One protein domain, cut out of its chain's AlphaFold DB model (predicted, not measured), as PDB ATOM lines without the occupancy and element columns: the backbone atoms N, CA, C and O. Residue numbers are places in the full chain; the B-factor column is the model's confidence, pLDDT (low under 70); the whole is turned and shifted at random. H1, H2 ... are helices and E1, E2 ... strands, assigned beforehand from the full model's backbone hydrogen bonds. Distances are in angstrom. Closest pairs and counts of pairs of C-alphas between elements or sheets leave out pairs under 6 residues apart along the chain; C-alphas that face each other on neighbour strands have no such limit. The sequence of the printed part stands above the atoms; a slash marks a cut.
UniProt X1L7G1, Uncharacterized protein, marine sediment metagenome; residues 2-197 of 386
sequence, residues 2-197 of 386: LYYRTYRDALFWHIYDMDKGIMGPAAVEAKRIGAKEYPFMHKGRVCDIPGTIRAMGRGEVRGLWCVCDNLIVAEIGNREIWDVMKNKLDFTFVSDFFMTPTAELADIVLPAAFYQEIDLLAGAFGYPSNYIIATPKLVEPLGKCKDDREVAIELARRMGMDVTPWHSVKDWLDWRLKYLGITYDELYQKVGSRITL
ATOM      1  N   LEU A   2      47.676 -20.282  17.311       29.27
ATOM      2  CA  LEU A   2      46.850 -19.073  17.153       29.27
ATOM      3  C   LEU A   2      45.433 -19.424  16.677       29.27
ATOM      4  O   LEU A   2      44.507 -19.143  17.409       29.27
ATOM      5  N   TYR A   3      45.286 -20.183  15.585       33.31
ATOM      6  CA  TYR A   3      43.989 -20.579  15.005       33.31
ATOM      7  C   TYR A   3      42.941 -21.156  15.993       33.31
ATOM      8  O   TYR A   3      41.741 -20.924  15.859       33.31
ATOM      9  N   TYR A   4      43.390 -21.894  17.015       38.00
ATOM     10  CA  TYR A   4      42.515 -22.491  18.033       38.00
ATOM     11  C   TYR A   4      42.225 -21.553  19.213       38.00
ATOM     12  O   TYR A   4      41.132 -21.627  19.772       38.00
ATOM     13  N   ARG A   5      43.166 -20.667  19.581       40.66
ATOM     14  CA  ARG A   5      42.877 -19.534  20.480       40.66
ATOM     15  C   ARG A   5      41.869 -18.606  19.816       40.66
ATOM     16  O   ARG A   5      40.823 -18.343  20.372       40.66
ATOM     17  N   THR A   6      42.108 -18.249  18.563       46.22
ATOM     18  CA  THR A   6      41.288 -17.314  17.794       46.22
ATOM     19  C   THR A   6      39.871 -17.804  17.564       46.22
ATOM     20  O   THR A   6      38.957 -17.001  17.603       46.22
ATOM     21  N   TYR A   7      39.662 -19.109  17.372       45.84
ATOM     22  CA  TYR A   7      38.316 -19.663  17.281       45.84
ATOM     23  C   TYR A   7      37.597 -19.670  18.635       45.84
ATOM     24  O   TYR A   7      36.439 -19.282  18.724       45.84
ATOM     25  N   ARG A   8      38.290 -20.080  19.704       47.53
ATOM     26  CA  ARG A   8      37.713 -20.147  21.048       47.53
ATOM     27  C   ARG A   8      37.421 -18.748  21.617       47.53
ATOM     28  O   ARG A   8      36.353 -18.527  22.163       47.53
ATOM     29  N   ASP A   9      38.309 -17.791  21.388       45.00
ATOM     30  CA  ASP A   9      38.192 -16.419  21.888       45.00
ATOM     31  C   ASP A   9      37.213 -15.571  21.038       45.00
ATOM     32  O   ASP A   9      36.590 -14.650  21.559       45.00
ATOM     33  N   ALA A  10      37.028 -15.883  19.744       40.62
ATOM     34  CA  ALA A  10      36.071 -15.197  18.859       40.62
ATOM     35  C   ALA A  10      34.608 -15.619  19.084       40.62
ATOM     36  O   ALA A  10      33.677 -14.819  18.921       40.62
ATOM     37  N   LEU A  11      34.381 -16.892  19.415       41.53
ATOM     38  CA  LEU A  11      33.052 -17.507  19.369       41.53
ATOM     39  C   LEU A  11      32.426 -17.836  20.706       41.53
ATOM     40  O   LEU A  11      31.200 -17.947  20.754       41.53
ATOM     41  N   PHE A  12      33.209 -18.002  21.770       46.78
ATOM     42  CA  PHE A  12      32.638 -18.406  23.045       46.78
ATOM     43  C   PHE A  12      32.029 -17.196  23.750       46.78
ATOM     44  O   PHE A  12      32.639 -16.518  24.563       46.78
ATOM     45  N   TRP A  13      30.766 -16.965  23.403       45.34
ATOM     46  CA  TRP A  13      29.808 -16.075  24.051       45.34
ATOM     47  C   TRP A  13      29.249 -16.677  25.349       45.34
ATOM     48  O   TRP A  13      28.135 -16.378  25.757       45.34
ATOM     49  N   HIS A  14      29.965 -17.594  25.994       46.25
ATOM     50  CA  HIS A  14      29.440 -18.194  27.207       46.25
ATOM     51  C   HIS A  14      29.939 -17.403  28.405       46.25
ATOM     52  O   HIS A  14      31.131 -17.392  28.697       46.25
ATOM     53  N   ILE A  15      28.980 -16.842  29.145       37.84
ATOM     54  CA  ILE A  15      29.082 -16.430  30.555       37.84
ATOM     55  C   ILE A  15      29.837 -17.448  31.445       37.84
ATOM     56  O   ILE A  15      30.276 -17.092  32.529       37.84
ATOM     57  N   TYR A  16      30.047 -18.682  30.964       35.22
ATOM     58  CA  TYR A  16      30.765 -19.776  31.622       35.22
ATOM     59  C   TYR A  16      32.157 -20.128  31.041       35.22
ATOM     60  O   TYR A  16      32.800 -21.029  31.566       35.22
ATOM     61  N   ASP A  17      32.651 -19.476  29.977       43.94
ATOM     62  CA  ASP A  17      34.034 -19.665  29.465       43.94
ATOM     63  C   ASP A  17      34.775 -18.321  29.418       43.94
ATOM     64  O   ASP A  17      35.411 -17.938  28.436       43.94
ATOM     65  N   MET A  18      34.702 -17.593  30.532       44.84
ATOM     66  CA  MET A  18      35.518 -16.405  30.787       44.84
ATOM     67  C   MET A  18      36.993 -16.766  31.081       44.84
ATOM     68  O   MET A  18      37.816 -15.888  31.342       44.84
ATOM     69  N   ASP A  19      37.374 -18.044  31.038       45.09
ATOM     70  CA  ASP A  19      38.701 -18.531  31.432       45.09
ATOM     71  C   ASP A  19      39.854 -17.955  30.587       45.09
ATOM     72  O   ASP A  19      41.003 -17.967  31.035       45.09
ATOM     73  N   LYS A  20      39.603 -17.494  29.347       47.03
ATOM     74  CA  LYS A  20      40.683 -17.211  28.367       47.03
ATOM     75  C   LYS A  20      40.565 -15.902  27.572       47.03
ATOM     76  O   LYS A  20      41.418 -15.648  26.726       47.03
ATOM     77  N   GLY A  21      39.564 -15.073  27.872       54.38
ATOM     78  CA  GLY A  21      39.298 -13.801  27.188       54.38
ATOM     79  C   GLY A  21      39.898 -12.553  27.854       54.38
ATOM     80  O   GLY A  21      40.863 -12.619  28.618       54.38
ATOM     81  N   ILE A  22      39.297 -11.396  27.543       56.91
ATOM     82  CA  ILE A  22      39.610 -10.095  28.154       56.91
ATOM     83  C   ILE A  22      39.366 -10.195  29.658       56.91
ATOM     84  O   ILE A  22      38.250 -10.465  30.096       56.91
ATOM     85  N   MET A  23      40.414  -9.981  30.448       59.34
ATOM     86  CA  MET A  23      40.284  -9.950  31.900       59.34
ATOM     87  C   MET A  23      39.897  -8.550  32.348       59.34
ATOM     88  O   MET A  23      40.513  -7.573  31.917       59.34
ATOM     89  N   GLY A  24      38.915  -8.465  33.247       65.06
ATOM     90  CA  GLY A  24      38.684  -7.236  33.988       65.06
ATOM     91  C   GLY A  24      39.936  -6.843  34.788       65.06
ATOM     92  O   GLY A  24      40.796  -7.690  35.057       65.06
ATOM     93  N   PRO A  25      40.066  -5.568  35.192       75.12
ATOM     94  CA  PRO A  25      41.148  -5.147  36.074       75.12
ATOM     95  C   PRO A  25      41.202  -6.024  37.332       75.12
ATOM     96  O   PRO A  25      40.165  -6.325  37.921       75.12
ATOM     97  N   ALA A  26      42.401  -6.389  37.794       78.81
ATOM     98  CA  ALA A  26      42.570  -7.283  38.948       78.81
ATOM     99  C   ALA A  26      41.838  -6.785  40.211       78.81
ATOM    100  O   ALA A  26      41.302  -7.581  40.977       78.81
ATOM    101  N   ALA A  27      41.754  -5.464  40.397       82.50
ATOM    102  CA  ALA A  27      41.012  -4.850  41.496       82.50
ATOM    103  C   ALA A  27      39.487  -5.071  41.418       82.50
ATOM    104  O   ALA A  27      38.823  -5.057  42.449       82.50
ATOM    105  N   VAL A  28      38.930  -5.263  40.217       78.62
ATOM    106  CA  VAL A  28      37.518  -5.624  40.012       78.62
ATOM    107  C   VAL A  28      37.326  -7.114  40.279       78.62
ATOM    108  O   VAL A  28      36.438  -7.489  41.035       78.62
ATOM    109  N   GLU A  29      38.208  -7.956  39.739       77.19
ATOM    110  CA  GLU A  29      38.177  -9.408  39.962       77.19
ATOM    111  C   GLU A  29      38.294  -9.763  41.457       77.19
ATOM    112  O   GLU A  29      37.605 -10.660  41.935       77.19
ATOM    113  N   ALA A  30      39.095  -9.013  42.222       81.75
ATOM    114  CA  ALA A  30      39.258  -9.197  43.666       81.75
ATOM    115  C   ALA A  30      37.998  -8.881  44.496       81.75
ATOM    116  O   ALA A  30      37.927  -9.285  45.658       81.75
ATOM    117  N   LYS A  31      37.021  -8.161  43.927       85.38
ATOM    118  CA  LYS A  31      35.728  -7.852  44.563       85.38
ATOM    119  C   LYS A  31      34.649  -8.900  44.273       85.38
ATOM    120  O   LYS A  31      33.534  -8.750  44.761       85.38
ATOM    121  N   ARG A  32      34.943  -9.930  43.469       86.38
ATOM    122  CA  ARG A  32      33.980 -10.990  43.146       86.38
ATOM    123  C   ARG A  32      33.575 -11.739  44.417       86.38
ATOM    124  O   ARG A  32      34.426 -12.295  45.111       86.38
ATOM    125  N   ILE A  33      32.275 -11.766  44.682       89.25
ATOM    126  CA  ILE A  33      31.685 -12.435  45.844       89.25
ATOM    127  C   ILE A  33      31.755 -13.957  45.632       89.25
ATOM    128  O   ILE A  33      31.548 -14.432  44.514       89.25
ATOM    129  N   GLY A  34      32.154 -14.701  46.668       86.06
ATOM    130  CA  GLY A  34      32.303 -16.163  46.634       86.06
ATOM    131  C   GLY A  34      33.605 -16.674  46.022       86.06
ATOM    132  O   GLY A  34      33.876 -17.872  46.052       86.06
ATOM    133  N   ALA A  35      34.440 -15.797  45.459       82.00
ATOM    134  CA  ALA A  35      35.658 -16.210  44.764       82.00
ATOM    135  C   ALA A  35      36.734 -16.789  45.697       82.00
ATOM    136  O   ALA A  35      37.579 -17.559  45.239       82.00
ATOM    137  N   LYS A  36      36.741 -16.393  46.976       82.19
ATOM    138  CA  LYS A  36      37.703 -16.894  47.973       82.19
ATOM    139  C   LYS A  36      37.201 -18.171  48.633       82.19
ATOM    140  O   LYS A  36      38.001 -19.028  48.991       82.19
ATOM    141  N   GLU A  37      35.890 -18.258  48.798       85.44
ATOM    142  CA  GLU A  37      35.176 -19.316  49.494       85.44
ATOM    143  C   GLU A  37      34.989 -20.547  48.597       85.44
ATOM    144  O   GLU A  37      35.121 -21.669  49.075       85.44
ATOM    145  N   TYR A  38      34.745 -20.341  47.295       86.25
ATOM    146  CA  TYR A  38      34.408 -21.397  46.337       86.25
ATOM    147  C   TYR A  38      35.417 -21.429  45.174       86.25
ATOM    148  O   TYR A  38      35.242 -20.746  44.154       86.25
ATOM    149  N   PRO A  39      36.503 -22.218  45.293       73.62
ATOM    150  CA  PRO A  39      37.671 -22.127  44.413       73.62
ATOM    151  C   PRO A  39      37.376 -22.437  42.938       73.62
ATOM    152  O   PRO A  39      38.126 -22.008  42.054       73.62
ATOM    153  N   PHE A  40      36.287 -23.154  42.637       78.75
ATOM    154  CA  PHE A  40      35.894 -23.458  41.259       78.75
ATOM    155  C   PHE A  40      34.955 -22.417  40.639       78.75
ATOM    156  O   PHE A  40      34.999 -22.237  39.421       78.75
ATOM    157  N   MET A  41      34.190 -21.668  41.439       73.31
ATOM    158  CA  MET A  41      33.354 -20.563  40.935       73.31
ATOM    159  C   MET A  41      34.197 -19.423  40.378       73.31
ATOM    160  O   MET A  41      33.882 -18.862  39.327       73.31
ATOM    161  N   HIS A  42      35.323 -19.126  41.040       66.06
ATOM    162  CA  HIS A  42      36.240 -18.081  40.597       66.06
ATOM    163  C   HIS A  42      36.727 -18.300  39.157       66.06
ATOM    164  O   HIS A  42      36.760 -17.339  38.387       66.06
ATOM    165  N   LYS A  43      37.053 -19.549  38.784       63.50
ATOM    166  CA  LYS A  43      37.497 -19.896  37.422       63.50
ATOM    167  C   LYS A  43      36.406 -19.595  36.392       63.50
ATOM    168  O   LYS A  43      36.651 -18.872  35.437       63.50
ATOM    169  N   GLY A  44      35.166 -19.992  36.680       62.47
ATOM    170  CA  GLY A  44      34.009 -19.658  35.840       62.47
ATOM    171  C   GLY A  44      33.682 -18.162  35.765       62.47
ATOM    172  O   GLY A  44      32.855 -17.762  34.954       62.47
ATOM    173  N   ARG A  45      34.333 -17.330  36.588       70.12
ATOM    174  CA  ARG A  45      34.068 -15.898  36.764       70.12
ATOM    175  C   ARG A  45      32.643 -15.551  37.177       70.12
ATOM    176  O   ARG A  45      32.158 -14.459  36.890       70.12
ATOM    177  N   VAL A  46      32.025 -16.457  37.920       77.38
ATOM    178  CA  VAL A  46      30.662 -16.321  38.431       77.38
ATOM    179  C   VAL A  46      30.724 -15.975  39.920       77.38
ATOM    180  O   VAL A  46      31.603 -16.465  40.631       77.38
ATOM    181  N   CYS A  47      29.831 -15.102  40.385       84.62
ATOM    182  CA  CYS A  47      29.621 -14.892  41.818       84.62
ATOM    183  C   CYS A  47      28.728 -16.004  42.372       84.62
ATOM    184  O   CYS A  47      27.825 -16.469  41.677       84.62
ATOM    185  N   ASP A  48      28.920 -16.408  43.621       87.12
ATOM    186  CA  ASP A  48      27.936 -17.281  44.255       87.12
ATOM    187  C   ASP A  48      26.633 -16.500  44.511       87.12
ATOM    188  O   ASP A  48      26.643 -15.355  44.973       87.12
ATOM    189  N   ILE A  49      25.493 -17.103  44.169       88.94
ATOM    190  CA  ILE A  49      24.185 -16.442  44.280       88.94
ATOM    191  C   ILE A  49      23.849 -16.128  45.747       88.94
ATOM    192  O   ILE A  49      23.546 -14.965  46.029       88.94
ATOM    193  N   PRO A  50      23.972 -17.069  46.710       92.19
ATOM    194  CA  PRO A  50      23.661 -16.780  48.110       92.19
ATOM    195  C   PRO A  50      24.479 -15.620  48.687       92.19
ATOM    196  O   PRO A  50      23.933 -14.727  49.336       92.19
ATOM    197  N   GLY A  51      25.791 -15.600  48.452       92.25
ATOM    198  CA  GLY A  51      26.686 -14.532  48.881       92.25
ATOM    199  C   GLY A  51      26.339 -13.199  48.235       92.25
ATOM    200  O   GLY A  51      26.302 -12.184  48.932       92.25
ATOM    201  N   THR A  52      26.021 -13.203  46.937       92.31
ATOM    202  CA  THR A  52      25.631 -11.995  46.192       92.31
ATOM    203  C   THR A  52      24.350 -11.377  46.750       92.31
ATOM    204  O   THR A  52      24.355 -10.197  47.107       92.31
ATOM    205  N   ILE A  53      23.283 -12.165  46.916       94.62
ATOM    206  CA  ILE A  53      22.007 -11.676  47.465       94.62
ATOM    207  C   ILE A  53      22.185 -11.170  48.900       94.62
ATOM    208  O   ILE A  53      21.699 -10.092  49.250       94.62
ATOM    209  N   ARG A  54      22.961 -11.870  49.734       94.31
ATOM    210  CA  ARG A  54      23.231 -11.398  51.099       94.31
ATOM    211  C   ARG A  54      24.094 -10.136  51.135       94.31
ATOM    212  O   ARG A  54      23.891  -9.300  52.013       94.31
ATOM    213  N   ALA A  55      25.041  -9.967  50.213       95.06
ATOM    214  CA  ALA A  55      25.823  -8.737  50.094       95.06
ATOM    215  C   ALA A  55      24.940  -7.546  49.696       95.06
ATOM    216  O   ALA A  55      25.102  -6.453  50.242       95.06
ATOM    217  N   MET A  56      23.956  -7.761  48.817       95.81
ATOM    218  CA  MET A  56      22.913  -6.768  48.536       95.81
ATOM    219  C   MET A  56      22.100  -6.459  49.803       95.81
ATOM    220  O   MET A  56      21.946  -5.298  50.171       95.81
ATOM    221  N   GLY A  57      21.675  -7.486  50.548       96.06
ATOM    222  CA  GLY A  57      20.938  -7.326  51.807       96.06
ATOM    223  C   GLY A  57      21.693  -6.555  52.900       96.06
ATOM    224  O   GLY A  57      21.080  -5.800  53.660       96.06
ATOM    225  N   ARG A  58      23.026  -6.699  52.960       96.19
ATOM    226  CA  ARG A  58      23.920  -5.954  53.870       96.19
ATOM    227  C   ARG A  58      24.296  -4.559  53.363       96.19
ATOM    228  O   ARG A  58      24.919  -3.800  54.101       96.19
ATOM    229  N   GLY A  59      23.931  -4.204  52.131       95.00
ATOM    230  CA  GLY A  59      24.314  -2.935  51.515       95.00
ATOM    231  C   GLY A  59      25.785  -2.872  51.088       95.00
ATOM    232  O   GLY A  59      26.346  -1.787  50.996       95.00
ATOM    233  N   GLU A  60      26.431  -4.007  50.836       94.94
ATOM    234  CA  GLU A  60      27.758  -4.060  50.203       94.94
ATOM    235  C   GLU A  60      27.644  -3.922  48.678       94.94
ATOM    236  O   GLU A  60      28.508  -3.334  48.028       94.94
ATOM    237  N   VAL A  61      26.537  -4.422  48.117       94.50
ATOM    238  CA  VAL A  61      26.104  -4.174  46.740       94.50
ATOM    239  C   VAL A  61      24.907  -3.233  46.794       94.50
ATOM    240  O   VAL A  61      23.913  -3.529  47.451       94.50
ATOM    241  N   ARG A  62      25.018  -2.081  46.130       94.56
ATOM    242  CA  ARG A  62      24.004  -1.012  46.172       94.56
ATOM    243  C   ARG A  62      23.258  -0.831  44.856       94.56
ATOM    244  O   ARG A  62      22.204  -0.210  44.852       94.56
ATOM    245  N   GLY A  63      23.799  -1.357  43.758       94.69
ATOM    246  CA  GLY A  63      23.211  -1.231  42.432       94.69
ATOM    247  C   GLY A  63      23.171  -2.560  41.690       94.69
ATOM    248  O   GLY A  63      24.108  -3.352  41.813       94.69
ATOM    249  N   LEU A  64      22.112  -2.782  40.913       94.56
ATOM    250  CA  LEU A  64      21.926  -3.980  40.096       94.56
ATOM    251  C   LEU A  64      21.569  -3.603  38.655       94.56
ATOM    252  O   LEU A  64      20.601  -2.886  38.413       94.56
ATOM    253  N   TRP A  65      22.330  -4.147  37.704       94.06
ATOM    254  CA  TRP A  65      21.905  -4.257  36.311       94.06
ATOM    255  C   TRP A  65      21.520  -5.708  36.037       94.06
ATOM    256  O   TRP A  65      22.383  -6.585  36.034       94.06
ATOM    257  N   CYS A  66      20.232  -5.963  35.833       94.88
ATOM    258  CA  CYS A  66      19.712  -7.287  35.509       94.88
ATOM    259  C   CYS A  66      19.371  -7.333  34.013       94.88
ATOM    260  O   CYS A  66      18.633  -6.481  33.522       94.88
ATOM    261  N   VAL A  67      19.947  -8.280  33.271       93.44
ATOM    262  CA  VAL A  67      19.801  -8.381  31.809       93.44
ATOM    263  C   VAL A  67      19.291  -9.765  31.463       93.44
ATOM    264  O   VAL A  67      19.966 -10.744  31.780       93.44
ATOM    265  N   CYS A  68      18.148  -9.838  30.778       90.50
ATOM    266  CA  CYS A  68      17.559 -11.092  30.302       90.50
ATOM    267  C   CYS A  68      17.402 -12.153  31.405       90.50
ATOM    268  O   CYS A  68      17.553 -13.347  31.143       90.50
ATOM    269  N   ASP A  69      17.124 -11.722  32.636       92.62
ATOM    270  CA  ASP A  69      16.941 -12.612  33.772       92.62
ATOM    271  C   ASP A  69      15.728 -12.189  34.599       92.62
ATOM    272  O   ASP A  69      15.527 -11.022  34.931       92.62
ATOM    273  N   ASN A  70      14.917 -13.178  34.951       95.44
ATOM    274  CA  ASN A  70      13.794 -13.008  35.852       95.44
ATOM    275  C   ASN A  70      14.194 -13.587  37.207       95.44
ATOM    276  O   ASN A  70      13.677 -14.629  37.619       95.44
ATOM    277  N   LEU A  71      15.135 -12.901  37.857       93.62
ATOM    278  CA  LEU A  71      15.821 -13.314  39.079       93.62
ATOM    279  C   LEU A  71      14.848 -13.819  40.156       93.62
ATOM    280  O   LEU A  71      15.027 -14.897  40.713       93.62
ATOM    281  N   ILE A  72      13.750 -13.096  40.386       95.69
ATOM    282  CA  ILE A  72      12.724 -13.435  41.387       95.69
ATOM    283  C   ILE A  72      11.980 -14.732  41.028       95.69
ATOM    284  O   ILE A  72      11.499 -15.467  41.884       95.69
ATOM    285  N   VAL A  73      11.826 -15.060  39.751       96.19
ATOM    286  CA  VAL A  73      11.108 -16.282  39.367       96.19
ATOM    287  C   VAL A  73      12.064 -17.461  39.229       96.19
ATOM    288  O   VAL A  73      11.710 -18.580  39.610       96.19
ATOM    289  N   ALA A  74      13.251 -17.235  38.671       93.88
ATOM    290  CA  ALA A  74      14.189 -18.282  38.290       93.88
ATOM    291  C   ALA A  74      15.062 -18.774  39.454       93.88
ATOM    292  O   ALA A  74      15.364 -19.971  39.497       93.88
ATOM    293  N   GLU A  75      15.394 -17.906  40.412       93.06
ATOM    294  CA  GLU A  75      16.333 -18.222  41.491       93.06
ATOM    295  C   GLU A  75      15.667 -18.696  42.780       93.06
ATOM    296  O   GLU A  75      14.528 -18.350  43.086       93.06
ATOM    297  N   ILE A  76      16.404 -19.506  43.543       91.62
ATOM    298  CA  ILE A  76      16.016 -20.002  44.872       91.62
ATOM    299  C   ILE A  76      15.979 -18.863  45.891       91.62
ATOM    300  O   ILE A  76      16.733 -17.902  45.781       91.62
ATOM    301  N   GLY A  77      15.136 -18.994  46.922       92.19
ATOM    302  CA  GLY A  77      15.032 -17.978  47.965       92.19
ATOM    303  C   GLY A  77      14.390 -16.713  47.430       92.19
ATOM    304  O   GLY A  77      14.746 -15.611  47.836       92.19
ATOM    305  N   ASN A  78      13.454 -16.853  46.493       94.75
ATOM    306  CA  ASN A  78      12.957 -15.703  45.759       94.75
ATOM    307  C   ASN A  78      12.222 -14.669  46.616       94.75
ATOM    308  O   ASN A  78      12.174 -13.507  46.232       94.75
ATOM    309  N   ARG A  79      11.688 -15.064  47.775       94.75
ATOM    310  CA  ARG A  79      11.133 -14.139  48.769       94.75
ATOM    311  C   ARG A  79      12.219 -13.243  49.368       94.75
ATOM    312  O   ARG A  79      12.040 -12.035  49.446       94.75
ATOM    313  N   GLU A  80      13.378 -13.814  49.696       94.81
ATOM    314  CA  GLU A  80      14.541 -13.045  50.153       94.81
ATOM    315  C   GLU A  80      15.051 -12.119  49.041       94.81
ATOM    316  O   GLU A  80      15.303 -10.941  49.284       94.81
ATOM    317  N   ILE A  81      15.141 -12.620  47.805       95.88
ATOM    318  CA  ILE A  81      15.543 -11.814  46.641       95.88
ATOM    319  C   ILE A  81      14.573 -10.650  46.425       95.88
ATOM    320  O   ILE A  81      15.015  -9.515  46.251       95.88
ATOM    321  N   TRP A  82      13.268 -10.914  46.474       96.12
ATOM    322  CA  TRP A  82      12.216  -9.905  46.379       96.12
ATOM    323  C   TRP A  82      12.393  -8.812  47.432       96.12
ATOM    324  O   TRP A  82      12.442  -7.627  47.096       96.12
ATOM    325  N   ASP A  83      12.559  -9.198  48.696       95.75
ATOM    326  CA  ASP A  83      12.728  -8.254  49.800       95.75
ATOM    327  C   ASP A  83      14.004  -7.423  49.666       95.75
ATOM    328  O   ASP A  83      13.996  -6.221  49.950       95.75
ATOM    329  N   VAL A  84      15.098  -8.039  49.218       96.62
ATOM    330  CA  VAL A  84      16.371  -7.357  48.978       96.62
ATOM    331  C   VAL A  84      16.247  -6.363  47.826       96.62
ATOM    332  O   VAL A  84      16.605  -5.195  47.995       96.62
ATOM    333  N   MET A  85      15.716  -6.788  46.678       95.94
ATOM    334  CA  MET A  85      15.546  -5.913  45.516       95.94
ATOM    335  C   MET A  85      14.640  -4.726  45.838       95.94
ATOM    336  O   MET A  85      14.985  -3.595  45.514       95.94
ATOM    337  N   LYS A  86      13.529  -4.969  46.539       95.31
ATOM    338  CA  LYS A  86      12.543  -3.939  46.874       95.31
ATOM    339  C   LYS A  86      13.032  -2.932  47.914       95.31
ATOM    340  O   LYS A  86      12.628  -1.775  47.869       95.31
ATOM    341  N   ASN A  87      13.829  -3.368  48.895       96.06
ATOM    342  CA  ASN A  87      14.067  -2.570  50.106       96.06
ATOM    343  C   ASN A  87      15.539  -2.240  50.398       96.06
ATOM    344  O   ASN A  87      15.795  -1.502  51.354       96.06
ATOM    345  N   LYS A  88      16.512  -2.833  49.693       97.06
ATOM    346  CA  LYS A  88      17.939  -2.753  50.077       97.06
ATOM    347  C   LYS A  88      18.850  -2.148  49.019       97.06
ATOM    348  O   LYS A  88      19.876  -1.577  49.390       97.06
ATOM    349  N   LEU A  89      18.506  -2.282  47.743       97.06
ATOM    350  CA  LEU A  89      19.258  -1.654  46.663       97.06
ATOM    351  C   LEU A  89      18.927  -0.160  46.576       97.06
ATOM    352  O   LEU A  89      17.784   0.237  46.774       97.06
ATOM    353  N   ASP A  90      19.936   0.653  46.263       97.12
ATOM    354  CA  ASP A  90      19.761   2.085  46.000       97.12
ATOM    355  C   ASP A  90      19.291   2.339  44.563       97.12
ATOM    356  O   ASP A  90      18.701   3.382  44.288       97.12
ATOM    357  N   PHE A  91      19.625   1.432  43.637       96.69
ATOM    358  CA  PHE A  91      19.268   1.562  42.231       96.69
ATOM    359  C   PHE A  91      19.270   0.218  41.494       96.69
ATOM    360  O   PHE A  91      20.281  -0.487  41.453       96.69
ATOM    361  N   THR A  92      18.167  -0.105  40.834       96.81
ATOM    362  CA  THR A  92      18.024  -1.289  39.989       96.81
ATOM    363  C   THR A  92      17.542  -0.883  38.610       96.81
ATOM    364  O   THR A  92      16.544  -0.178  38.471       96.81
ATOM    365  N   PHE A  93      18.202  -1.389  37.573       96.38
ATOM    366  CA  PHE A  93      17.665  -1.313  36.224       96.38
ATOM    367  C   PHE A  93      17.676  -2.675  35.545       96.38
ATOM    368  O   PHE A  93      18.637  -3.442  35.645       96.38
ATOM    369  N   VAL A  94      16.567  -2.972  34.877       97.69
ATOM    370  CA  VAL A  94      16.289  -4.272  34.266       97.69
ATOM    371  C   VAL A  94      16.156  -4.087  32.762       97.69
ATOM    372  O   VAL A  94      15.441  -3.192  32.315       97.69
ATOM    373  N   SER A  95      16.842  -4.923  31.987       97.25
ATOM    374  CA  SER A  95      16.631  -5.046  30.547       97.25
ATOM    375  C   SER A  95      15.890  -6.343  30.248       97.25
ATOM    376  O   SER A  95      16.403  -7.432  30.520       97.25
ATOM    377  N   ASP A  96      14.664  -6.215  29.746       96.19
ATOM    378  CA  ASP A  96      13.742  -7.329  29.521       96.19
ATOM    379  C   ASP A  96      12.814  -7.007  28.334       96.19
ATOM    380  O   ASP A  96      12.647  -5.850  27.928       96.19
ATOM    381  N   PHE A  97      12.208  -8.042  27.759       94.88
ATOM    382  CA  PHE A  97      11.179  -7.915  26.728       94.88
ATOM    383  C   PHE A  97       9.797  -7.648  27.330       94.88
ATOM    384  O   PHE A  97       8.925  -7.094  26.660       94.88
ATOM    385  N   PHE A  98       9.575  -8.072  28.577       94.69
ATOM    386  CA  PHE A  98       8.277  -7.993  29.239       94.69
ATOM    387  C   PHE A  98       8.410  -7.453  30.656       94.69
ATOM    388  O   PHE A  98       9.466  -7.519  31.277       94.69
ATOM    389  N   MET A  99       7.295  -6.957  31.190       95.94
ATOM    390  CA  MET A  99       7.214  -6.535  32.581       95.94
ATOM    391  C   MET A  99       7.078  -7.767  33.492       95.94
ATOM    392  O   MET A  99       5.985  -8.188  33.860       95.94
ATOM    393  N   THR A 100       8.206  -8.435  33.739       97.00
ATOM    394  CA  THR A 100       8.319  -9.593  34.636       97.00
ATOM    395  C   THR A 100       8.259  -9.155  36.108       97.00
ATOM    396  O   THR A 100       8.439  -7.971  36.389       97.00
ATOM    397  N   PRO A 101       8.071 -10.071  37.085       96.94
ATOM    398  CA  PRO A 101       8.125  -9.711  38.506       96.94
ATOM    399  C   PRO A 101       9.437  -9.018  38.892       96.94
ATOM    400  O   PRO A 101       9.449  -8.130  39.734       96.94
ATOM    401  N   THR A 102      10.542  -9.400  38.244       97.25
ATOM    402  CA  THR A 102      11.849  -8.756  38.438       97.25
ATOM    403  C   THR A 102      11.875  -7.344  37.846       97.25
ATOM    404  O   THR A 102      12.356  -6.424  38.503       97.25
ATOM    405  N   ALA A 103      11.323  -7.147  36.642       97.19
ATOM    406  CA  ALA A 103      11.242  -5.833  36.001       97.19
ATOM    407  C   ALA A 103      10.318  -4.849  36.745       97.19
ATOM    408  O   ALA A 103      10.658  -3.675  36.844       97.19
ATOM    409  N   GLU A 104       9.208  -5.317  37.329       96.19
ATOM    410  CA  GLU A 104       8.294  -4.490  38.144       96.19
ATOM    411  C   GLU A 104       8.958  -3.878  39.385       96.19
ATOM    412  O   GLU A 104       8.500  -2.856  39.892       96.19
ATOM    413  N   LEU A 105      10.027  -4.497  39.898       96.38
ATOM    414  CA  LEU A 105      10.782  -3.963  41.033       96.38
ATOM    415  C   LEU A 105      11.917  -3.013  40.624       96.38
ATOM    416  O   LEU A 105      12.618  -2.507  41.498       96.38
ATOM    417  N   ALA A 106      12.141  -2.790  39.329       97.25
ATOM    418  CA  ALA A 106      13.219  -1.929  38.863       97.25
ATOM    419  C   ALA A 106      12.853  -0.441  38.967       97.25
ATOM    420  O   ALA A 106      11.729  -0.042  38.667       97.25
ATOM    421  N   ASP A 107      13.838   0.405  39.271       97.75
ATOM    422  CA  ASP A 107      13.695   1.860  39.149       97.75
ATOM    423  C   ASP A 107      13.586   2.282  37.678       97.75
ATOM    424  O   ASP A 107      12.903   3.249  37.334       97.75
ATOM    425  N   ILE A 108      14.285   1.558  36.796       96.88
ATOM    426  CA  ILE A 108      14.258   1.770  35.349       96.88
ATOM    427  C   ILE A 108      14.147   0.427  34.633       96.88
ATOM    428  O   ILE A 108      14.991  -0.452  34.796       96.88
ATOM    429  N   VAL A 109      13.159   0.311  33.749       97.50
ATOM    430  CA  VAL A 109      13.070  -0.798  32.796       97.50
ATOM    431  C   VAL A 109      13.516  -0.311  31.423       97.50
ATOM    432  O   VAL A 109      12.974   0.656  30.880       97.50
ATOM    433  N   LEU A 110      14.528  -0.971  30.868       96.69
ATOM    434  CA  LEU A 110      15.019  -0.746  29.516       96.69
ATOM    435  C   LEU A 110      14.371  -1.781  28.587       96.69
ATOM    436  O   LEU A 110      14.563  -2.976  28.792       96.69
ATOM    437  N   PRO A 111      13.598  -1.360  27.571       96.94
ATOM    438  CA  PRO A 111      13.029  -2.304  26.623       96.94
ATOM    439  C   PRO A 111      14.151  -2.902  25.761       96.94
ATOM    440  O   PRO A 111      14.817  -2.182  25.007       96.94
ATOM    441  N   ALA A 112      14.369  -4.209  25.884       96.69
ATOM    442  CA  ALA A 112      15.406  -4.919  25.142       96.69
ATOM    443  C   ALA A 112      14.958  -5.219  23.701       96.69
ATOM    444  O   ALA A 112      13.791  -5.521  23.443       96.69
ATOM    445  N   ALA A 113      15.889  -5.151  22.750       96.56
ATOM    446  CA  ALA A 113      15.654  -5.579  21.373       96.56
ATOM    447  C   ALA A 113      15.731  -7.109  21.258       96.56
ATOM    448  O   ALA A 113      16.662  -7.743  21.758       96.56
ATOM    449  N   PHE A 114      14.754  -7.711  20.585       94.31
ATOM    450  CA  PHE A 114      14.682  -9.154  20.391       94.31
ATOM    451  C   PHE A 114      15.764  -9.638  19.414       94.31
ATOM    452  O   PHE A 114      16.266  -8.878  18.590       94.31
ATOM    453  N   TYR A 115      16.110 -10.929  19.431       91.88
ATOM    454  CA  TYR A 115      17.241 -11.440  18.637       91.88
ATOM    455  C   TYR A 115      17.096 -11.245  17.112       91.88
ATOM    456  O   TYR A 115      18.091 -11.282  16.396       91.88
ATOM    457  N   GLN A 116      15.871 -11.057  16.603       95.19
ATOM    458  CA  GLN A 116      15.594 -10.764  15.187       95.19
ATOM    459  C   GLN A 116      15.728  -9.271  14.842       95.19
ATOM    460  O   GLN A 116      15.717  -8.906  13.669       95.19
ATOM    461  N   GLU A 117      15.844  -8.413  15.852       96.75
ATOM    462  CA  GLU A 117      15.925  -6.954  15.744       96.75
ATOM    463  C   GLU A 117      17.375  -6.438  15.810       96.75
ATOM    464  O   GLU A 117      17.613  -5.232  15.715       96.75
ATOM    465  N   ILE A 118      18.354  -7.340  15.965       95.81
ATOM    466  CA  ILE A 118      19.768  -7.017  16.193       95.81
ATOM    467  C   ILE A 118      20.701  -7.858  15.319       95.81
ATOM    468  O   ILE A 118      20.406  -9.004  14.986       95.81
ATOM    469  N   ASP A 119      21.871  -7.306  14.997       95.31
ATOM    470  CA  ASP A 119      22.953  -8.039  14.335       95.31
ATOM    471  C   ASP A 119      23.709  -8.918  15.335       95.31
ATOM    472  O   ASP A 119      24.164  -8.454  16.388       95.31
ATOM    473  N   LEU A 120      23.900 -10.197  15.020       91.50
ATOM    474  CA  LEU A 120      24.513 -11.143  15.950       91.50
ATOM    475  C   LEU A 120      25.445 -12.138  15.249       91.50
ATOM    476  O   LEU A 120      25.281 -12.495  14.088       91.50
ATOM    477  N   LEU A 121      26.468 -12.583  15.979       89.00
ATOM    478  CA  LEU A 121      27.296 -13.723  15.600       89.00
ATOM    479  C   LEU A 121      26.863 -14.933  16.428       89.00
ATOM    480  O   LEU A 121      27.105 -14.966  17.639       89.00
ATOM    481  N   ALA A 122      26.238 -15.904  15.765       84.25
ATOM    482  CA  ALA A 122      25.701 -17.126  16.352       84.25
ATOM    483  C   ALA A 122      26.634 -18.330  16.136       84.25
ATOM    484  O   ALA A 122      27.348 -18.427  15.136       84.25
ATOM    485  N   GLY A 123      26.579 -19.286  17.061       78.00
ATOM    486  CA  GLY A 123      27.235 -20.592  16.975       78.00
ATOM    487  C   GLY A 123      26.364 -21.676  17.615       78.00
ATOM    488  O   GLY A 123      25.312 -21.384  18.180       78.00
ATOM    489  N   ALA A 124      26.787 -22.936  17.527       69.06
ATOM    490  CA  ALA A 124      26.073 -24.040  18.180       69.06
ATOM    491  C   ALA A 124      26.217 -23.972  19.712       69.06
ATOM    492  O   ALA A 124      27.332 -23.821  20.211       69.06
ATOM    493  N   PHE A 125      25.109 -24.144  20.437       59.34
ATOM    494  CA  PHE A 125      25.091 -24.246  21.899       59.34
ATOM    495  C   PHE A 125      25.626 -25.611  22.362       59.34
ATOM    496  O   PHE A 125      25.125 -26.644  21.923       59.34
ATOM    497  N   GLY A 126      26.606 -25.610  23.276       54.72
ATOM    498  CA  GLY A 126      27.136 -26.813  23.932       54.72
ATOM    499  C   GLY A 126      28.089 -27.650  23.065       54.72
ATOM    500  O   GLY A 126      27.710 -28.165  22.018       54.72
ATOM    501  N   TYR A 127      29.318 -27.859  23.559       57.38
ATOM    502  CA  TYR A 127      30.461 -28.503  22.873       57.38
ATOM    503  C   TYR A 127      31.056 -27.641  21.769       57.38
ATOM    504  O   TYR A 127      30.342 -26.791  21.254       57.38
ATOM    505  N   PRO A 128      32.358 -27.779  21.414       61.00
ATOM    506  CA  PRO A 128      32.981 -26.810  20.532       61.00
ATOM    507  C   PRO A 128      32.205 -26.804  19.230       61.00
ATOM    508  O   PRO A 128      32.295 -27.760  18.446       61.00
ATOM    509  N   SER A 129      31.415 -25.739  19.050       70.88
ATOM    510  CA  SER A 129      30.820 -25.418  17.775       70.88
ATOM    511  C   SER A 129      31.968 -25.450  16.786       70.88
ATOM    512  O   SER A 129      33.102 -25.149  17.156       70.88
ATOM    513  N   ASN A 130      31.731 -25.844  15.551       80.25
ATOM    514  CA  ASN A 130      32.727 -25.725  14.497       80.25
ATOM    515  C   ASN A 130      32.265 -24.725  13.442       80.25
ATOM    516  O   ASN A 130      32.738 -24.788  12.319       80.25
ATOM    517  N   TYR A 131      31.314 -23.849  13.755       83.12
ATOM    518  CA  TYR A 131      30.901 -22.812  12.837       83.12
ATOM    519  C   TYR A 131      30.529 -21.516  13.550       83.12
ATOM    520  O   TYR A 131      30.158 -21.502  14.720       83.12
ATOM    521  N   ILE A 132      30.591 -20.435  12.785       86.75
ATOM    522  CA  ILE A 132      30.076 -19.116  13.128       86.75
ATOM    523  C   ILE A 132      29.140 -18.661  12.023       86.75
ATOM    524  O   ILE A 132      29.462 -18.836  10.848       86.75
ATOM    525  N   ILE A 133      27.997 -18.099  12.395       90.50
ATOM    526  CA  ILE A 133      27.011 -17.540  11.474       90.50
ATOM    527  C   ILE A 133      26.821 -16.065  11.820       90.50
ATOM    528  O   ILE A 133      26.593 -15.740  12.982       90.50
ATOM    529  N   ALA A 134      26.900 -15.186  10.825       93.69
ATOM    530  CA  ALA A 134      26.389 -13.824  10.927       93.69
ATOM    531  C   ALA A 134      24.874 -13.848  10.699       93.69
ATOM    532  O   ALA A 134      24.404 -14.258   9.637       93.69
ATOM    533  N   THR A 135      24.115 -13.446  11.711       93.19
ATOM    534  CA  THR A 135      22.659 -13.329  11.660       93.19
ATOM    535  C   THR A 135      22.301 -11.848  11.615       93.19
ATOM    536  O   THR A 135      22.449 -11.181  12.644       93.19
ATOM    537  N   PRO A 136      21.866 -11.326  10.453       94.38
ATOM    538  CA  PRO A 136      21.507  -9.927  10.330       94.38
ATOM    539  C   PRO A 136      20.260  -9.618  11.140       94.38
ATOM    540  O   PRO A 136      19.363 -10.457  11.280       94.38
ATOM    541  N   LYS A 137      20.174  -8.367  11.570       95.38
ATOM    542  CA  LYS A 137      18.906  -7.744  11.916       95.38
ATOM    543  C   LYS A 137      17.901  -7.943  10.771       95.38
ATOM    544  O   LYS A 137      18.170  -7.581   9.625       95.38
ATOM    545  N   LEU A 138      16.746  -8.535  11.077       96.00
ATOM    546  CA  LEU A 138      15.685  -8.842  10.108       96.00
ATOM    547  C   LEU A 138      14.594  -7.771  10.075       96.00
ATOM    548  O   LEU A 138      13.966  -7.559   9.039       96.00
ATOM    549  N   VAL A 139      14.360  -7.119  11.210       96.75
ATOM    550  CA  VAL A 139      13.355  -6.068  11.391       96.75
ATOM    551  C   VAL A 139      13.919  -4.963  12.283       96.75
ATOM    552  O   VAL A 139      14.851  -5.186  13.049       96.75
ATOM    553  N   GLU A 140      13.381  -3.751  12.174       96.62
ATOM    554  CA  GLU A 140      13.729  -2.660  13.089       96.62
ATOM    555  C   GLU A 140      13.269  -2.971  14.524       96.62
ATOM    556  O   GLU A 140      12.154  -3.480  14.666       96.62
ATOM    557  N   PRO A 141      14.069  -2.660  15.573       96.12
ATOM    558  CA  PRO A 141      13.624  -2.770  16.952       96.12
ATOM    559  C   PRO A 141      12.289  -2.076  17.158       96.12
ATOM    560  O   PRO A 141      12.104  -0.918  16.764       96.12
ATOM    561  N   LEU A 142      11.351  -2.781  17.782       94.19
ATOM    562  CA  LEU A 142      10.025  -2.238  18.001       94.19
ATOM    563  C   LEU A 142      10.072  -1.024  18.944       94.19
ATOM    564  O   LEU A 142      10.613  -1.064  20.047       94.19
ATOM    565  N   GLY A 143       9.453   0.083  18.531       95.25
ATOM    566  CA  GLY A 143       9.322   1.276  19.367       95.25
ATOM    567  C   GLY A 143      10.671   1.892  19.756       95.25
ATOM    568  O   GLY A 143      11.320   2.536  18.938       95.25
ATOM    569  N   LYS A 144      11.046   1.763  21.035       95.38
ATOM    570  CA  LYS A 144      12.313   2.276  21.593       95.38
ATOM    571  C   LYS A 144      13.232   1.160  22.096       95.38
ATOM    572  O   LYS A 144      14.146   1.454  22.866       95.38
ATOM    573  N   CYS A 145      12.973  -0.089  21.701       97.25
ATOM    574  CA  CYS A 145      13.813  -1.215  22.078       97.25
ATOM    575  C   CYS A 145      15.262  -0.996  21.625       97.25
ATOM    576  O   CYS A 145      15.510  -0.463  20.539       97.25
ATOM    577  N   LYS A 146      16.220  -1.392  22.465       95.31
ATOM    578  CA  LYS A 146      17.655  -1.252  22.194       95.31
ATOM    579  C   LYS A 146      18.398  -2.552  22.443       95.31
ATOM    580  O   LYS A 146      18.024  -3.350  23.293       95.31
ATOM    581  N   ASP A 147      19.481  -2.731  21.704       95.25
ATOM    582  CA  ASP A 147      20.443  -3.799  21.941       95.25
ATOM    583  C   ASP A 147      21.173  -3.563  23.273       95.25
ATOM    584  O   ASP A 147      21.765  -2.499  23.477       95.25
ATOM    585  N   ASP A 148      21.192  -4.554  24.163       94.62
ATOM    586  CA  ASP A 148      21.894  -4.468  25.451       94.62
ATOM    587  C   ASP A 148      23.383  -4.143  25.308       94.62
ATOM    588  O   ASP A 148      23.976  -3.488  26.167       94.62
ATOM    589  N   ARG A 149      24.005  -4.549  24.195       93.19
ATOM    590  CA  ARG A 149      25.403  -4.217  23.891       93.19
ATOM    591  C   ARG A 149      25.567  -2.732  23.582       93.19
ATOM    592  O   ARG A 149      26.569  -2.137  23.970       93.19
ATOM    593  N   GLU A 150      24.592  -2.122  22.910       94.56
ATOM    594  CA  GLU A 150      24.576  -0.675  22.671       94.56
ATOM    595  C   GLU A 150      24.409   0.081  23.993       94.56
ATOM    596  O   GLU A 150      25.133   1.047  24.246       94.56
ATOM    597  N   VAL A 151      23.516  -0.400  24.866       94.56
ATOM    598  CA  VAL A 151      23.334   0.140  26.222       94.56
ATOM    599  C   VAL A 151      24.640   0.050  27.020       94.56
ATOM    600  O   VAL A 151      25.045   1.046  27.618       94.56
ATOM    601  N   ALA A 152      25.336  -1.091  26.979       91.88
ATOM    602  CA  ALA A 152      26.618  -1.289  27.660       91.88
ATOM    603  C   ALA A 152      27.683  -0.274  27.209       91.88
ATOM    604  O   ALA A 152      28.339   0.357  28.041       91.88
ATOM    605  N   ILE A 153      27.840  -0.100  25.890       90.88
ATOM    606  CA  ILE A 153      28.811   0.833  25.297       90.88
ATOM    607  C   ILE A 153      28.478   2.277  25.693       90.88
ATOM    608  O   ILE A 153      29.367   3.039  26.078       90.88
ATOM    609  N   GLU A 154      27.203   2.666  25.622       95.44
ATOM    610  CA  GLU A 154      26.773   4.020  25.973       95.44
ATOM    611  C   GLU A 154      26.920   4.307  27.472       95.44
ATOM    612  O   GLU A 154      27.334   5.404  27.852       95.44
ATOM    613  N   LEU A 155      26.642   3.322  28.329       93.06
ATOM    614  CA  LEU A 155      26.859   3.440  29.767       93.06
ATOM    615  C   LEU A 155      28.346   3.647  30.078       93.06
ATOM    616  O   LEU A 155      28.694   4.605  30.769       93.06
ATOM    617  N   ALA A 156      29.226   2.821  29.505       91.00
ATOM    618  CA  ALA A 156      30.672   2.960  29.670       91.00
ATOM    619  C   ALA A 156      31.172   4.341  29.205       91.00
ATOM    620  O   ALA A 156      31.930   5.003  29.919       91.00
ATOM    621  N   ARG A 157      30.679   4.828  28.057       94.94
ATOM    622  CA  ARG A 157      30.992   6.169  27.537       94.94
ATOM    623  C   ARG A 157      30.573   7.273  28.511       94.94
ATOM    624  O   ARG A 157      31.362   8.174  28.788       94.94
ATOM    625  N   ARG A 158      29.358   7.205  29.063       96.38
ATOM    626  CA  ARG A 158      28.849   8.189  30.042       96.38
ATOM    627  C   ARG A 158      29.593   8.149  31.371       96.38
ATOM    628  O   ARG A 158      29.707   9.176  32.029       96.38
ATOM    629  N   MET A 159      30.139   6.991  31.735       93.00
ATOM    630  CA  MET A 159      31.028   6.832  32.888       93.00
ATOM    631  C   MET A 159      32.456   7.346  32.629       93.00
ATOM    632  O   MET A 159      33.303   7.254  33.514       93.00
ATOM    633  N   GLY A 160      32.740   7.886  31.437       94.38
ATOM    634  CA  GLY A 160      34.060   8.397  31.069       94.38
ATOM    635  C   GLY A 160      35.094   7.300  30.805       94.38
ATOM    636  O   GLY A 160      36.292   7.570  30.868       94.38
ATOM    637  N   MET A 161      34.654   6.066  30.538       89.56
ATOM    638  CA  MET A 161      35.549   4.961  30.195       89.56
ATOM    639  C   MET A 161      35.989   5.051  28.731       89.56
ATOM    640  O   MET A 161      35.216   5.455  27.859       89.56
ATOM    641  N   ASP A 162      37.221   4.623  28.449       87.81
ATOM    642  CA  ASP A 162      37.663   4.405  27.074       87.81
ATOM    643  C   ASP A 162      36.963   3.166  26.509       87.81
ATOM    644  O   ASP A 162      37.174   2.045  26.976       87.81
ATOM    645  N   VAL A 163      36.101   3.387  25.519       87.62
ATOM    646  CA  VAL A 163      35.354   2.320  24.845       87.62
ATOM    647  C   VAL A 163      36.092   1.774  23.624       87.62
ATOM    648  O   VAL A 163      35.560   0.900  22.957       87.62
ATOM    649  N   THR A 164      37.296   2.259  23.307       86.38
ATOM    650  CA  THR A 164      38.084   1.788  22.159       86.38
ATOM    651  C   THR A 164      38.428   0.297  22.306       86.38
ATOM    652  O   THR A 164      38.876  -0.128  23.373       86.38
ATOM    653  N   PRO A 165      38.292  -0.528  21.249       88.12
ATOM    654  CA  PRO A 165      37.876  -0.189  19.883       88.12
ATOM    655  C   PRO A 165      36.361  -0.307  19.624       88.12
ATOM    656  O   PRO A 165      35.945  -0.282  18.475       88.12
ATOM    657  N   TRP A 166      35.530  -0.474  20.651       89.94
ATOM    658  CA  TRP A 166      34.097  -0.782  20.568       89.94
ATOM    659  C   TRP A 166      33.210   0.467  20.660       89.94
ATOM    660  O   TRP A 166      32.408   0.622  21.582       89.94
ATOM    661  N   HIS A 167      33.332   1.377  19.693       94.38
ATOM    662  CA  HIS A 167      32.486   2.576  19.657       94.38
ATOM    663  C   HIS A 167      31.027   2.264  19.281       94.38
ATOM    664  O   HIS A 167      30.131   3.056  19.595       94.38
ATOM    665  N   SER A 168      30.795   1.104  18.666       95.38
ATOM    666  CA  SER A 168      29.502   0.565  18.254       95.38
ATOM    667  C   SER A 168      29.426  -0.958  18.430       95.38
ATOM    668  O   SER A 168      30.439  -1.648  18.573       95.38
ATOM    669  N   VAL A 169      28.210  -1.513  18.361       93.06
ATOM    670  CA  VAL A 169      28.005  -2.973  18.340       93.06
ATOM    671  C   VAL A 169      28.681  -3.606  17.120       93.06
ATOM    672  O   VAL A 169      29.233  -4.697  17.230       93.06
ATOM    673  N   LYS A 170      28.708  -2.915  15.976       94.44
ATOM    674  CA  LYS A 170      29.406  -3.384  14.774       94.44
ATOM    675  C   LYS A 170      30.909  -3.527  15.010       94.44
ATOM    676  O   LYS A 170      31.459  -4.575  14.688       94.44
ATOM    677  N   ASP A 171      31.540  -2.550  15.660       93.00
ATOM    678  CA  ASP A 171      32.959  -2.645  16.021       93.00
ATOM    679  C   ASP A 171      33.225  -3.842  16.940       93.00
ATOM    680  O   ASP A 171      34.235  -4.530  16.807       93.00
ATOM    681  N   TRP A 172      32.304  -4.126  17.867       88.94
ATOM    682  CA  TRP A 172      32.371  -5.319  18.709       88.94
ATOM    683  C   TRP A 172      32.267  -6.617  17.890       88.94
ATOM    684  O   TRP A 172      33.055  -7.541  18.104       88.94
ATOM    685  N   LEU A 173      31.339  -6.699  16.932       90.56
ATOM    686  CA  LEU A 173      31.192  -7.861  16.047       90.56
ATOM    687  C   LEU A 173      32.432  -8.067  15.161       90.56
ATOM    688  O   LEU A 173      32.939  -9.186  15.073       90.56
ATOM    689  N   ASP A 174      32.965  -6.997  14.575       92.25
ATOM    690  CA  ASP A 174      34.189  -7.032  13.769       92.25
ATOM    691  C   ASP A 174      35.398  -7.413  14.633       92.25
ATOM    692  O   ASP A 174      36.210  -8.260  14.257       92.25
ATOM    693  N   TRP A 175      35.485  -6.878  15.852       87.69
ATOM    694  CA  TRP A 175      36.531  -7.236  16.806       87.69
ATOM    695  C   TRP A 175      36.501  -8.723  17.167       87.69
ATOM    696  O   TRP A 175      37.562  -9.344  17.270       87.69
ATOM    697  N   ARG A 176      35.313  -9.326  17.312       83.12
ATOM    698  CA  ARG A 176      35.189 -10.778  17.533       83.12
ATOM    699  C   ARG A 176      35.753 -11.577  16.358       83.12
ATOM    700  O   ARG A 176      36.304 -12.651  16.566       83.12
ATOM    701  N   LEU A 177      35.672 -11.048  15.142       85.44
ATOM    702  CA  LEU A 177      36.163 -11.689  13.922       85.44
ATOM    703  C   LEU A 177      37.603 -11.307  13.550       85.44
ATOM    704  O   LEU A 177      38.168 -11.919  12.643       85.44
ATOM    705  N   LYS A 178      38.238 -10.373  14.274       83.25
ATOM    706  CA  LYS A 178      39.554  -9.796  13.929       83.25
ATOM    707  C   LYS A 178      40.628 -10.832  13.606       83.25
ATOM    708  O   LYS A 178      41.477 -10.623  12.748       83.25
ATOM    709  N   TYR A 179      40.593 -11.974  14.285       78.75
ATOM    710  CA  TYR A 179      41.578 -13.028  14.100       78.75
ATOM    711  C   TYR A 179      41.301 -13.968  12.922       78.75
ATOM    712  O   TYR A 179      42.201 -14.682  12.483       78.75
ATOM    713  N   LEU A 180      40.068 -13.978  12.423       83.12
ATOM    714  CA  LEU A 180      39.732 -14.560  11.128       83.12
ATOM    715  C   LEU A 180      40.084 -13.598   9.981       83.12
ATOM    716  O   LEU A 180      39.997 -13.999   8.824       83.12
ATOM    717  N   GLY A 181      40.505 -12.364  10.298       88.56
ATOM    718  CA  GLY A 181      40.889 -11.350   9.320       88.56
ATOM    719  C   GLY A 181      39.717 -10.865   8.472       88.56
ATOM    720  O   GLY A 181      39.935 -10.473   7.332       88.56
ATOM    721  N   ILE A 182      38.495 -10.950   9.005       92.00
ATOM    722  CA  ILE A 182      37.266 -10.533   8.331       92.00
ATOM    723  C   ILE A 182      36.399  -9.692   9.268       92.00
ATOM    724  O   ILE A 182      36.536  -9.756  10.489       92.00
ATOM    725  N   THR A 183      35.470  -8.964   8.673       95.06
ATOM    726  CA  THR A 183      34.390  -8.215   9.314       95.06
ATOM    727  C   THR A 183      33.093  -9.025   9.338       95.06
ATOM    728  O   THR A 183      32.947 -10.059   8.677       95.06
ATOM    729  N   TYR A 184      32.123  -8.538  10.105       95.12
ATOM    730  CA  TYR A 184      30.767  -9.060  10.161       95.12
ATOM    731  C   TYR A 184      30.101  -9.048   8.783       95.12
ATOM    732  O   TYR A 184      29.538 -10.063   8.377       95.12
ATOM    733  N   ASP A 185      30.227  -7.948   8.036       96.81
ATOM    734  CA  ASP A 185      29.610  -7.822   6.710       96.81
ATOM    735  C   ASP A 185      30.239  -8.818   5.729       96.81
ATOM    736  O   ASP A 185      29.535  -9.483   4.973       96.81
ATOM    737  N   GLU A 186      31.563  -8.996   5.777       96.69
ATOM    738  CA  GLU A 186      32.254  -9.993   4.953       96.69
ATOM    739  C   GLU A 186      31.832 -11.426   5.291       96.69
ATOM    740  O   GLU A 186      31.738 -12.260   4.390       96.69
ATOM    741  N   LEU A 187      31.570 -11.739   6.566       95.31
ATOM    742  CA  LEU A 187      30.998 -13.027   6.956       95.31
ATOM    743  C   LEU A 187      29.555 -13.167   6.462       95.31
ATOM    744  O   LEU A 187      29.196 -14.218   5.931       95.31
ATOM    745  N   TYR A 188      28.743 -12.122   6.606       96.06
ATOM    746  CA  TYR A 188      27.350 -12.115   6.178       96.06
ATOM    747  C   TYR A 188      27.201 -12.399   4.678       96.06
ATOM    748  O   TYR A 188      26.345 -13.197   4.294       96.06
ATOM    749  N   GLN A 189      28.098 -11.849   3.850       96.88
ATOM    750  CA  GLN A 189      28.130 -12.069   2.398       96.88
ATOM    751  C   GLN A 189      28.647 -13.456   1.971       96.88
ATOM    752  O   GLN A 189      28.577 -13.809   0.792       96.88
ATOM    753  N   LYS A 190      29.179 -14.280   2.888       94.31
ATOM    754  CA  LYS A 190      29.569 -15.662   2.556       94.31
ATOM    755  C   LYS A 190      28.340 -16.536   2.328       94.31
ATOM    756  O   LYS A 190      27.247 -16.271   2.818       94.31
ATOM    757  N   VAL A 191      28.540 -17.651   1.625       90.19
ATOM    758  CA  VAL A 191      27.491 -18.656   1.412       90.19
ATOM    759  C   VAL A 191      26.938 -19.134   2.759       90.19
ATOM    760  O   VAL A 191      27.671 -19.658   3.599       90.19
ATOM    761  N   GLY A 192      25.632 -18.941   2.958       90.94
ATOM    762  CA  GLY A 192      24.940 -19.257   4.210       90.94
ATOM    763  C   GLY A 192      25.335 -18.373   5.396       90.94
ATOM    764  O   GLY A 192      25.123 -18.791   6.530       90.94
ATOM    765  N   SER A 193      25.958 -17.215   5.141       94.12
ATOM    766  CA  SER A 193      26.457 -16.261   6.143       94.12
ATOM    767  C   SER A 193      27.350 -16.916   7.200       94.12
ATOM    768  O   SER A 193      27.365 -16.518   8.363       94.12
ATOM    769  N   ARG A 194      28.056 -17.984   6.806       91.44
ATOM    770  CA  ARG A 194      28.674 -18.943   7.721       91.44
ATOM    771  C   ARG A 194      30.117 -19.234   7.355       91.44
ATOM    772  O   ARG A 194      30.458 -19.432   6.191       91.44
ATOM    773  N   ILE A 195      30.941 -19.401   8.381       88.81
ATOM    774  CA  ILE A 195      32.222 -20.096   8.283       88.81
ATOM    775  C   ILE A 195      32.123 -21.367   9.102       88.81
ATOM    776  O   ILE A 195      31.778 -21.319  10.278       88.81
ATOM    777  N   THR A 196      32.459 -22.494   8.482       86.88
ATOM    778  CA  THR A 196      32.585 -23.782   9.157       86.88
ATOM    779  C   THR A 196      34.054 -24.163   9.201       86.88
ATOM    780  O   THR A 196      34.709 -24.267   8.167       86.88
ATOM    781  N   LEU A 197      34.568 -24.381  10.400       79.94
ATOM    782  CA  LEU A 197      35.895 -24.907  10.633       79.94
ATOM    783  C   LEU A 197      35.901 -26.440  10.561       79.94
ATOM    784  O   LEU A 197      34.937 -27.090  10.993       79.94
TER     785      LEU A 197
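What this domain is: This is residues 2 to 197 of the 386 residues of an uncharacterized protein of marine sediment metagenome (UniProt X1L7G1). The model has two lobes: one is a small parallel sheet, E1, E2, E3, with H6 and H7 grazing it, H5 packed on H7 and H4 on H6; the other is a small antiparallel sheet, E4, E5, E6, with H1, H9 and H10 packed about it. H8 bridges the two, while H2 and H3 lie on a loosely wound stretch touching no helix. The printed part has 196 residues with ten named helices and six named strands, in the order H1 H2 H3 H4 E1 H5 H6 E2 H7 E3 E4 E5 H8 H9 H10 E6, and its class is mixed. It is compact, with a radius of gyration of the C-alphas of 18.5 A and spans of 52 by 43 by 34 A.

Where its parts are: H1, residues 2 to 11, begins at C-alpha 2 (46.850, -19.073, 17.153) and is 14.1 A long. H2 is 26 to 29, H3 39 to 44 and H4 49 to 57, 12.3 A. E1, 63 to 67, is followed by H5, 71 to 74, H6, 78 to 87, 13.9 A, and E2, 91 to 96, 16.5 A. H7 is 101 to 104, E3 108 to 111, E4 120 to 122 and E5 131 to 135. H8, 148 to 158, is 15.2 A, H9, 169 to 180, 18.0 A. H10 is 184 to 188, and E6, 194 to 196, ends at C-alpha 196 (32.585, -23.782, 9.157).

How they stand to each other: H9, the hub, touches H1 with residues 176 to 180 alone, at a shallow tilt of 24 degrees, opposite ways; the closest C-alphas, Ala 10 and Arg 176, are 4.7 A apart. H8 and H9 only just touch, with 3 pairs of C-alphas within 8 A, the closest Glu 150 and Val 169 at 6.0 A. H10 is on the sheet E4 E5 E6 at a height of 7.3 A. E4 and E5 form an antiparallel hairpin, N 122 to O 133 at 2.8 A; E5 and E6 are antiparallel, N 132 to O 195 at 2.9 A. E1, H5 H6, E2 and E2, H7, E3 are strand-helix-strand units, parallel neighbours joined through helices, with right-handed crossovers; N 66 to O 93 is 3.0 A and N 110 to O 94 2.8 A. H1, H4, H6, H8 and H10 have every O i to N i+4 pair within hydrogen-bond range, H9 6 of 8, and H3 0 of 2 but 2 of 3 O i to N i+3 pairs.

The domain as a whole: The farthest C-alphas, Arg 58 and Val 191, are 54.1 A apart. The printed part has no cut; the links H1 to H2 and E5 to H8 are long. Mean pLDDT of the printed part is 84.9, with residues 2 to 24, 42 to 44 and 124 to 128 under 70.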